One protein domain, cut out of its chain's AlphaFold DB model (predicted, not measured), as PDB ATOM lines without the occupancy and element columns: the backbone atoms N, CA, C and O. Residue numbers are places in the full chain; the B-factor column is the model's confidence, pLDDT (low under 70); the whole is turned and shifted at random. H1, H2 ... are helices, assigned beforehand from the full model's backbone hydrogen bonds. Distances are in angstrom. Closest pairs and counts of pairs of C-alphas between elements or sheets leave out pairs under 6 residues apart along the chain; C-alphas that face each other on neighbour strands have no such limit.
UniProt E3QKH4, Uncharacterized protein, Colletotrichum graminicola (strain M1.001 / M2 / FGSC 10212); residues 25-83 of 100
ATOM      1  N   CYS A  25      52.586 -26.570 -32.266       91.94
ATOM      2  CA  CYS A  25      51.123 -26.617 -32.286       91.94
ATOM      3  C   CYS A  25      50.522 -27.625 -31.297       91.94
ATOM      4  O   CYS A  25      49.502 -27.332 -30.668       91.94
ATOM      5  N   LYS A  26      51.153 -28.793 -31.106       91.56
ATOM      6  CA  LYS A  26      50.716 -29.780 -30.108       91.56
ATOM      7  C   LYS A  26      50.889 -29.232 -28.695       91.56
ATOM      8  O   LYS A  26      49.968 -29.350 -27.887       91.56
ATOM      9  N   VAL A  27      52.016 -28.581 -28.407       91.62
ATOM     10  CA  VAL A  27      52.245 -27.935 -27.104       91.62
ATOM     11  C   VAL A  27      51.253 -26.810 -26.851       91.62
ATOM     12  O   VAL A  27      50.657 -26.760 -25.774       91.62
ATOM     13  N   LEU A  28      50.998 -25.959 -27.844       92.75
ATOM     14  CA  LEU A  28      49.986 -24.914 -27.725       92.75
ATOM     15  C   LEU A  28      48.592 -25.498 -27.493       92.75
ATOM     16  O   LEU A  28      47.865 -24.990 -26.648       92.75
ATOM     17  N   ASN A  29      48.223 -26.590 -28.163       92.56
ATOM     18  CA  ASN A  29      46.918 -27.214 -27.951       92.56
ATOM     19  C   ASN A  29      46.780 -27.813 -26.539       92.56
ATOM     20  O   ASN A  29      45.709 -27.724 -25.941       92.56
ATOM     21  N   MET A  30      47.862 -28.363 -25.976       92.38
ATOM     22  CA  MET A  30      47.888 -28.835 -24.583       92.38
ATOM     23  C   MET A  30      47.771 -27.677 -23.579       92.38
ATOM     24  O   MET A  30      47.054 -27.788 -22.588       92.38
ATOM     25  N   GLN A  31      48.436 -26.546 -23.831       92.38
ATOM     26  CA  GLN A  31      48.404 -25.382 -22.931       92.38
ATOM     27  C   GLN A  31      47.151 -24.508 -23.079       92.38
ATOM     28  O   GLN A  31      46.783 -23.798 -22.135       92.38
ATOM     29  N   PHE A  32      46.527 -24.537 -24.259       92.75
ATOM     30  CA  PHE A  32      45.363 -23.742 -24.638       92.75
ATOM     31  C   PHE A  32      44.324 -24.603 -25.378       92.75
ATOM     32  O   PHE A  32      44.119 -24.443 -26.589       92.75
ATOM     33  N   PRO A  33      43.624 -25.496 -24.661       89.69
ATOM     34  CA  PRO A  33      42.643 -26.381 -25.273       89.69
ATOM     35  C   PRO A  33      41.589 -25.589 -26.052       89.69
ATOM     36  O   PRO A  33      41.089 -24.565 -25.575       89.69
ATOM     37  N   ARG A  34      41.237 -26.073 -27.252       88.69
ATOM     38  CA  ARG A  34      40.212 -25.474 -28.137       88.69
ATOM     39  C   ARG A  34      40.529 -24.052 -28.624       88.69
ATOM     40  O   ARG A  34      39.631 -23.339 -29.062       88.69
ATOM     41  N   ARG A  35      41.786 -23.609 -28.529       91.12
ATOM     42  CA  ARG A  35      42.240 -22.299 -29.042       91.12
ATOM     43  C   ARG A  35      43.243 -22.409 -30.183       91.12
ATOM     44  O   ARG A  35      43.677 -21.381 -30.694       91.12
ATOM     45  N   VAL A  36      43.589 -23.634 -30.564       93.62
ATOM     46  CA  VAL A  36      44.485 -23.943 -31.671       93.62
ATOM     47  C   VAL A  36      43.674 -24.620 -32.767       93.62
ATOM     48  O   VAL A  36      43.053 -25.657 -32.542       93.62
ATOM     49  N   ILE A  37      43.674 -24.020 -33.949       93.56
ATOM     50  CA  ILE A  37      43.042 -24.544 -35.154       93.56
ATOM     51  C   ILE A  37      44.129 -25.240 -35.963       93.56
ATOM     52  O   ILE A  37      45.138 -24.631 -36.313       93.56
ATOM     53  N   SER A  38      43.933 -26.525 -36.235       90.75
ATOM     54  CA  SER A  38      44.847 -27.333 -37.042       90.75
ATOM     55  C   SER A  38      44.354 -27.417 -38.489       90.75
ATOM     56  O   SER A  38      43.138 -27.482 -38.686       90.75
ATOM     57  N   PRO A  39      45.258 -27.533 -39.479       90.19
ATOM     58  CA  PRO A  39      44.904 -27.905 -40.852       90.19
ATOM     59  C   PRO A  39      44.085 -29.203 -40.949       90.19
ATOM     60  O   PRO A  39      43.307 -29.366 -41.883       90.19
ATOM     61  N   ASN A  40      44.191 -30.096 -39.955       90.00
ATOM     62  CA  ASN A  40      43.386 -31.320 -39.875       90.00
ATOM     63  C   ASN A  40      41.880 -31.032 -39.711       90.00
ATOM     64  O   ASN A  40      41.056 -31.873 -40.057       90.00
ATOM     65  N   ASN A  41      41.507 -29.850 -39.206       89.50
ATOM     66  CA  ASN A  41      40.136 -29.345 -39.258       89.50
ATOM     67  C   ASN A  41      39.998 -28.398 -40.458       89.50
ATOM     68  O   ASN A  41      39.986 -27.173 -40.307       89.50
ATOM     69  N   ALA A  42      39.920 -28.987 -41.654       88.81
ATOM     70  CA  ALA A  42      39.955 -28.267 -42.925       88.81
ATOM     71  C   ALA A  42      38.901 -27.152 -43.025       88.81
ATOM     72  O   ALA A  42      39.229 -26.051 -43.459       88.81
ATOM     73  N   ALA A  43      37.663 -27.395 -42.578       92.12
ATOM     74  CA  ALA A  43      36.585 -26.408 -42.666       92.12
ATOM     75  C   ALA A  43      36.861 -25.161 -41.805       92.12
ATOM     76  O   ALA A  43      36.780 -24.032 -42.294       92.12
ATOM     77  N   LEU A  44      37.235 -25.351 -40.534       91.31
ATOM     78  CA  LEU A  44      37.521 -24.242 -39.618       91.31
ATOM     79  C   LEU A  44      38.807 -23.502 -40.013       91.31
ATOM     80  O   LEU A  44      38.863 -22.272 -39.949       91.31
ATOM     81  N   TYR A  45      39.829 -24.246 -40.439       91.38
ATOM     82  CA  TYR A  45      41.089 -23.686 -40.916       91.38
ATOM     83  C   TYR A  45      40.871 -22.829 -42.172       91.38
ATOM     84  O   TYR A  45      41.280 -21.669 -42.187       91.38
ATOM     85  N   ALA A  46      40.154 -23.347 -43.176       90.75
ATOM     86  CA  ALA A  46      39.853 -22.621 -44.409       90.75
ATOM     87  C   ALA A  46      38.998 -21.371 -44.156       90.75
ATOM     88  O   ALA A  46      39.305 -20.314 -44.697       90.75
ATOM     89  N   SER A  47      37.977 -21.465 -43.295       90.00
ATOM     90  CA  SER A  47      37.153 -20.315 -42.890       90.00
ATOM     91  C   SER A  47      37.974 -19.235 -42.173       90.00
ATOM     92  O   SER A  47      37.846 -18.041 -42.441       90.00
ATOM     93  N   THR A  48      38.897 -19.645 -41.300       89.38
ATOM     94  CA  THR A  48      39.779 -18.695 -40.613       89.38
ATOM     95  C   THR A  48      40.744 -18.039 -41.594       89.38
ATOM     96  O   THR A  48      40.933 -16.826 -41.540       89.38
ATOM     97  N   GLN A  49      41.326 -18.808 -42.513       88.50
ATOM     98  CA  GLN A  49      42.280 -18.296 -43.488       88.50
ATOM     99  C   GLN A  49      41.623 -17.407 -44.550       88.50
ATOM    100  O   GLN A  49      42.195 -16.382 -44.905       88.50
ATOM    101  N   SER A  50      40.416 -17.730 -45.021       87.62
ATOM    102  CA  SER A  50      39.696 -16.897 -45.994       87.62
ATOM    103  C   SER A  50      39.378 -15.505 -45.443       87.62
ATOM    104  O   SER A  50      39.381 -14.537 -46.204       87.62
ATOM    105  N   SER A  51      39.224 -15.385 -44.115       85.69
ATOM    106  CA  SER A  51      39.057 -14.100 -43.424       85.69
ATOM    107  C   SER A  51      40.284 -13.185 -43.483       85.69
ATOM    108  O   SER A  51      40.196 -12.036 -43.051       85.69
ATOM    109  N   TYR A  52      41.447 -13.676 -43.926       86.62
ATOM    110  CA  TYR A  52      42.675 -12.879 -44.000       86.62
ATOM    111  C   TYR A  52      42.505 -11.832 -45.100       86.62
ATOM    112  O   TYR A  52      41.790 -12.081 -46.067       86.62
ATOM    113  N   TYR A  53      43.094 -10.647 -44.948       80.50
ATOM    114  CA  TYR A  53      42.797  -9.530 -45.846       80.50
ATOM    115  C   TYR A  53      43.464  -9.718 -47.212       80.50
ATOM    116  O   TYR A  53      42.803  -9.664 -48.255       80.50
ATOM    117  N   SER A  54      44.769  -9.995 -47.214       79.75
ATOM    118  CA  SER A  54      45.552 -10.090 -48.444       79.75
ATOM    119  C   SER A  54      45.538 -11.499 -49.044       79.75
ATOM    120  O   SER A  54      45.481 -12.509 -48.340       79.75
ATOM    121  N   GLY A  55      45.656 -11.591 -50.374       80.12
ATOM    122  CA  GLY A  55      45.840 -12.876 -51.057       80.12
ATOM    123  C   GLY A  55      47.112 -13.605 -50.611       80.12
ATOM    124  O   GLY A  55      47.105 -14.823 -50.472       80.12
ATOM    125  N   GLN A  56      48.178 -12.863 -50.299       82.44
ATOM    126  CA  GLN A  56      49.444 -13.422 -49.818       82.44
ATOM    127  C   GLN A  56      49.252 -14.174 -48.494       82.44
ATOM    128  O   GLN A  56      49.605 -15.350 -48.404       82.44
ATOM    129  N   GLU A  57      48.604 -13.558 -47.504       82.25
ATOM    130  CA  GLU A  57      48.295 -14.209 -46.223       82.25
ATOM    131  C   GLU A  57      47.377 -15.435 -46.408       82.25
ATOM    132  O   GLU A  57      47.588 -16.473 -45.771       82.25
ATOM    133  N   ARG A  58      46.393 -15.362 -47.320       85.00
ATOM    134  CA  ARG A  58      45.491 -16.490 -47.637       85.00
ATOM    135  C   ARG A  58      46.205 -17.698 -48.251       85.00
ATOM    136  O   ARG A  58      45.680 -18.802 -48.174       85.00
ATOM    137  N   THR A  59      47.378 -17.507 -48.850       85.75
ATOM    138  CA  THR A  59      48.155 -18.595 -49.475       85.75
ATOM    139  C   THR A  59      49.199 -19.226 -48.550       85.75
ATOM    140  O   THR A  59      49.769 -20.265 -48.893       85.75
ATOM    141  N   MET A  60      49.449 -18.648 -47.368       85.88
ATOM    142  CA  MET A  60      50.436 -19.188 -46.427       85.88
ATOM    143  C   MET A  60      49.997 -20.536 -45.847       85.88
ATOM    144  O   MET A  60      48.874 -20.704 -45.379       85.88
ATOM    145  N   LYS A  61      50.903 -21.511 -45.802       87.19
ATOM    146  CA  LYS A  61      50.646 -22.799 -45.145       87.19
ATOM    147  C   LYS A  61      51.085 -22.717 -43.686       87.19
ATOM    148  O   LYS A  61      52.267 -22.844 -43.390       87.19
ATOM    149  N   LEU A  62      50.137 -22.474 -42.783       89.81
ATOM    150  CA  LEU A  62      50.394 -22.392 -41.348       89.81
ATOM    151  C   LEU A  62      50.291 -23.783 -40.714       89.81
ATOM    152  O   LEU A  62      49.358 -24.534 -40.994       89.81
ATOM    153  N   ASN A  63      51.203 -24.103 -39.793       92.38
ATOM    154  CA  ASN A  63      51.148 -25.358 -39.030       92.38
ATOM    155  C   ASN A  63      49.912 -25.419 -38.114       92.38
ATOM    156  O   ASN A  63      49.338 -26.485 -37.885       92.38
ATOM    157  N   CYS A  64      49.506 -24.268 -37.577       93.44
ATOM    158  CA  CYS A  64      48.267 -24.065 -36.841       93.44
ATOM    159  C   CYS A  64      47.970 -22.568 -36.695       93.44
ATOM    160  O   CYS A  64      48.841 -21.724 -36.897       93.44
ATOM    161  N   ILE A  65      46.738 -22.247 -36.301       93.44
ATOM    162  CA  ILE A  65      46.301 -20.884 -35.989       93.44
ATOM    163  C   ILE A  65      45.910 -20.835 -34.514       93.44
ATOM    164  O   ILE A  65      45.074 -21.616 -34.065       93.44
ATOM    165  N   PHE A  66      46.501 -19.918 -33.751       94.25
ATOM    166  CA  PHE A  66      46.140 -19.681 -32.355       94.25
ATOM    167  C   PHE A  66      45.300 -18.406 -32.241       94.25
ATOM    168  O   PHE A  66      45.745 -17.338 -32.652       94.25
ATOM    169  N   MET A  67      44.094 -18.512 -31.673       91.62
ATOM    170  CA  MET A  67      43.162 -17.384 -31.516       91.62
ATOM    171  C   MET A  67      42.988 -17.019 -30.031       91.62
ATOM    172  O   MET A  67      42.070 -17.519 -29.361       91.62
ATOM    173  N   PRO A  68      43.877 -16.181 -29.466       91.81
ATOM    174  CA  PRO A  68      43.755 -15.715 -28.092       91.81
ATOM    175  C   PRO A  68      42.582 -14.740 -27.943       91.81
ATOM    176  O   PRO A  68      42.287 -13.956 -28.834       91.81
ATOM    177  N   THR A  69      41.935 -14.761 -26.777       92.19
ATOM    178  CA  THR A  69      40.818 -13.853 -26.440       92.19
ATOM    179  C   THR A  69      41.126 -12.923 -25.273       92.19
ATOM    180  O   THR A  69      40.266 -12.162 -24.850       92.19
ATOM    181  N   THR A  70      42.318 -13.036 -24.685       93.75
ATOM    182  CA  THR A  70      42.753 -12.224 -23.546       93.75
ATOM    183  C   THR A  70      44.244 -11.940 -23.654       93.75
ATOM    184  O   THR A  70      45.012 -12.763 -24.159       93.75
ATOM    185  N   THR A  71      44.670 -10.802 -23.115       95.19
ATOM    186  CA  THR A  71      46.086 -10.412 -23.026       95.19
ATOM    187  C   THR A  71      46.911 -11.423 -22.227       95.19
ATOM    188  O   THR A  71      48.025 -11.761 -22.618       95.19
ATOM    189  N   ALA A  72      46.339 -12.003 -21.165       96.06
ATOM    190  CA  ALA A  72      46.988 -13.056 -20.382       96.06
ATOM    191  C   ALA A  72      47.347 -14.291 -21.232       96.06
ATOM    192  O   ALA A  72      48.429 -14.859 -21.078       96.06
ATOM    193  N   LYS A  73      46.474 -14.690 -22.171       94.38
ATOM    194  CA  LYS A  73      46.752 -15.801 -23.096       94.38
ATOM    195  C   LYS A  73      47.842 -15.448 -24.104       94.38
ATOM    196  O   LYS A  73      48.666 -16.308 -24.395       94.38
ATOM    197  N   VAL A  74      47.877 -14.205 -24.589       94.19
ATOM    198  CA  VAL A  74      48.967 -13.716 -25.452       94.19
ATOM    199  C   VAL A  74      50.300 -13.754 -24.701       94.19
ATOM    200  O   VAL A  74      51.266 -14.316 -25.204       94.19
ATOM    201  N   SER A  75      50.352 -13.248 -23.465       95.75
ATOM    202  CA  SER A  75      51.573 -13.296 -22.648       95.75
ATOM    203  C   SER A  75      52.040 -14.735 -22.403       95.75
ATOM    204  O   SER A  75      53.225 -15.039 -22.544       95.75
ATOM    205  N   LYS A  76      51.108 -15.647 -22.094       94.81
ATOM    206  CA  LYS A  76      51.425 -17.069 -21.906       94.81
ATOM    207  C   LYS A  76      51.936 -17.721 -23.197       94.81
ATOM    208  O   LYS A  76      52.883 -18.494 -23.118       94.81
ATOM    209  N   LEU A  77      51.361 -17.390 -24.360       94.12
ATOM    210  CA  LEU A  77      51.852 -17.843 -25.667       94.12
ATOM    211  C   LEU A  77      53.307 -17.417 -25.860       94.12
ATOM    212  O   LEU A  77      54.160 -18.271 -26.054       94.12
ATOM    213  N   VAL A  78      53.594 -16.116 -25.757       93.19
ATOM    214  CA  VAL A  78      54.947 -15.583 -25.981       93.19
ATOM    215  C   VAL A  78      55.953 -16.271 -25.057       93.19
ATOM    216  O   VAL A  78      56.978 -16.755 -25.525       93.19
ATOM    217  N   LYS A  79      55.624 -16.428 -23.768       93.19
ATOM    218  CA  LYS A  79      56.471 -17.158 -22.809       93.19
ATOM    219  C   LYS A  79      56.692 -18.625 -23.193       93.19
ATOM    220  O   LYS A  79      57.796 -19.129 -23.018       93.19
ATOM    221  N   ALA A  80      55.674 -19.303 -23.721       89.62
ATOM    222  CA  ALA A  80      55.788 -20.685 -24.188       89.62
ATOM    223  C   ALA A  80      56.633 -20.825 -25.466       89.62
ATOM    224  O   ALA A  80      57.173 -21.904 -25.713       89.62
ATOM    225  N   MET A  81      56.752 -19.752 -26.256       89.75
ATOM    226  CA  MET A  81      57.547 -19.713 -27.484       89.75
ATOM    227  C   MET A  81      59.032 -19.427 -27.235       89.75
ATOM    228  O   MET A  81      59.856 -19.986 -27.944       89.75
ATOM    229  N   ILE A  82      59.388 -18.637 -26.211       88.44
ATOM    230  CA  ILE A  82      60.786 -18.279 -25.879       88.44
ATOM    231  C   ILE A  82      61.756 -19.480 -25.854       88.44
ATOM    232  O   ILE A  82      62.808 -19.390 -26.481       88.44
ATOM    233  N   PRO A  83      61.465 -20.604 -25.166       87.44
ATOM    234  CA  PRO A  83      62.403 -21.727 -25.111       87.44
ATOM    235  C   PRO A  83      62.429 -22.573 -26.396       87.44
ATOM    236  O   PRO A  83      63.217 -23.514 -26.479       87.44
TER     237      PRO A  83
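What this domain is: This is residues 25 to 83 of the 100 residues of an uncharacterized protein of Colletotrichum graminicola (strain M1.001 / M2 / FGSC 10212) (UniProt E3QKH4). The longest helix, H4, and the shorter H1 are near each other at one end of the domain, and H2 with the very short H3 makes the other end; two stretches without named elements, the links from H1 to H2 and from H3 to H4, run between the two ends. In the middle these two links come together in a short antiparallel pairing, residues 36 to 37 with residues 65 to 66. The printed part has 59 residues with four named helices, H1, H2, H3 and H4 in that order along the chain, and no named strand; its class is all helix. It is only just compact, close to loose, with a radius of gyration of the C-alphas of 12.2 A, and the C-alphas span 30 by 21 by 21 A.

How they stand to each other: H4, residues 71 to 81, and H1, residues 25 to 31, are close but not clearly touching, with 1 pair of C-alphas within 8 A. Their closest C-alphas are those of Leu 28 and Leu 77, 7.6 A apart. Their lines stand at a steep tilt of 52 degrees, and they run opposite ways. At the other end, H2, residues 42 to 50, and H3, residues 55 to 59, touch only at the corner by their link, and only just, with 3 pairs of C-alphas within 8 A. The closest C-alphas of this pair are those of Gln 49 and Arg 58, 5.5 A apart. H2 and H4 are apart, as are H1 and H3, H1 and H2, and H3 and H4. In H1, H2, H3 and H4 every O i to N i+4 pair is within hydrogen-bond range.

Where its parts are: H4 measures 15.4 A from its first to its last C-alpha, beginning at C-alpha 71, (46.086, -10.412, -23.026), and ending at C-alpha 81, (57.547, -19.713, -27.484). H1 measures 9.8 A, and its C-alpha 25 is at (51.123, -26.617, -32.286). H2 measures 11.8 A and H3 6.4 A.

The domain as a whole: The two C-alphas farthest apart are those of Gly 55 and Pro 83, at 32.0 A, while the first and last printed C-alphas, Cys 25 and Pro 83, are 14.2 A apart. Residues 51 to 56 stand free, of which 55 and 56 belong to H3. The printed part has no cut. The link from H3 to H4 is long, with 11 residues; that from H1 to H2 is short, with 10, and that from H2 to H3 is tight, with 4. The mean pLDDT of the printed part is 90.3, that of H3 is 83, and no printed residue is under 70.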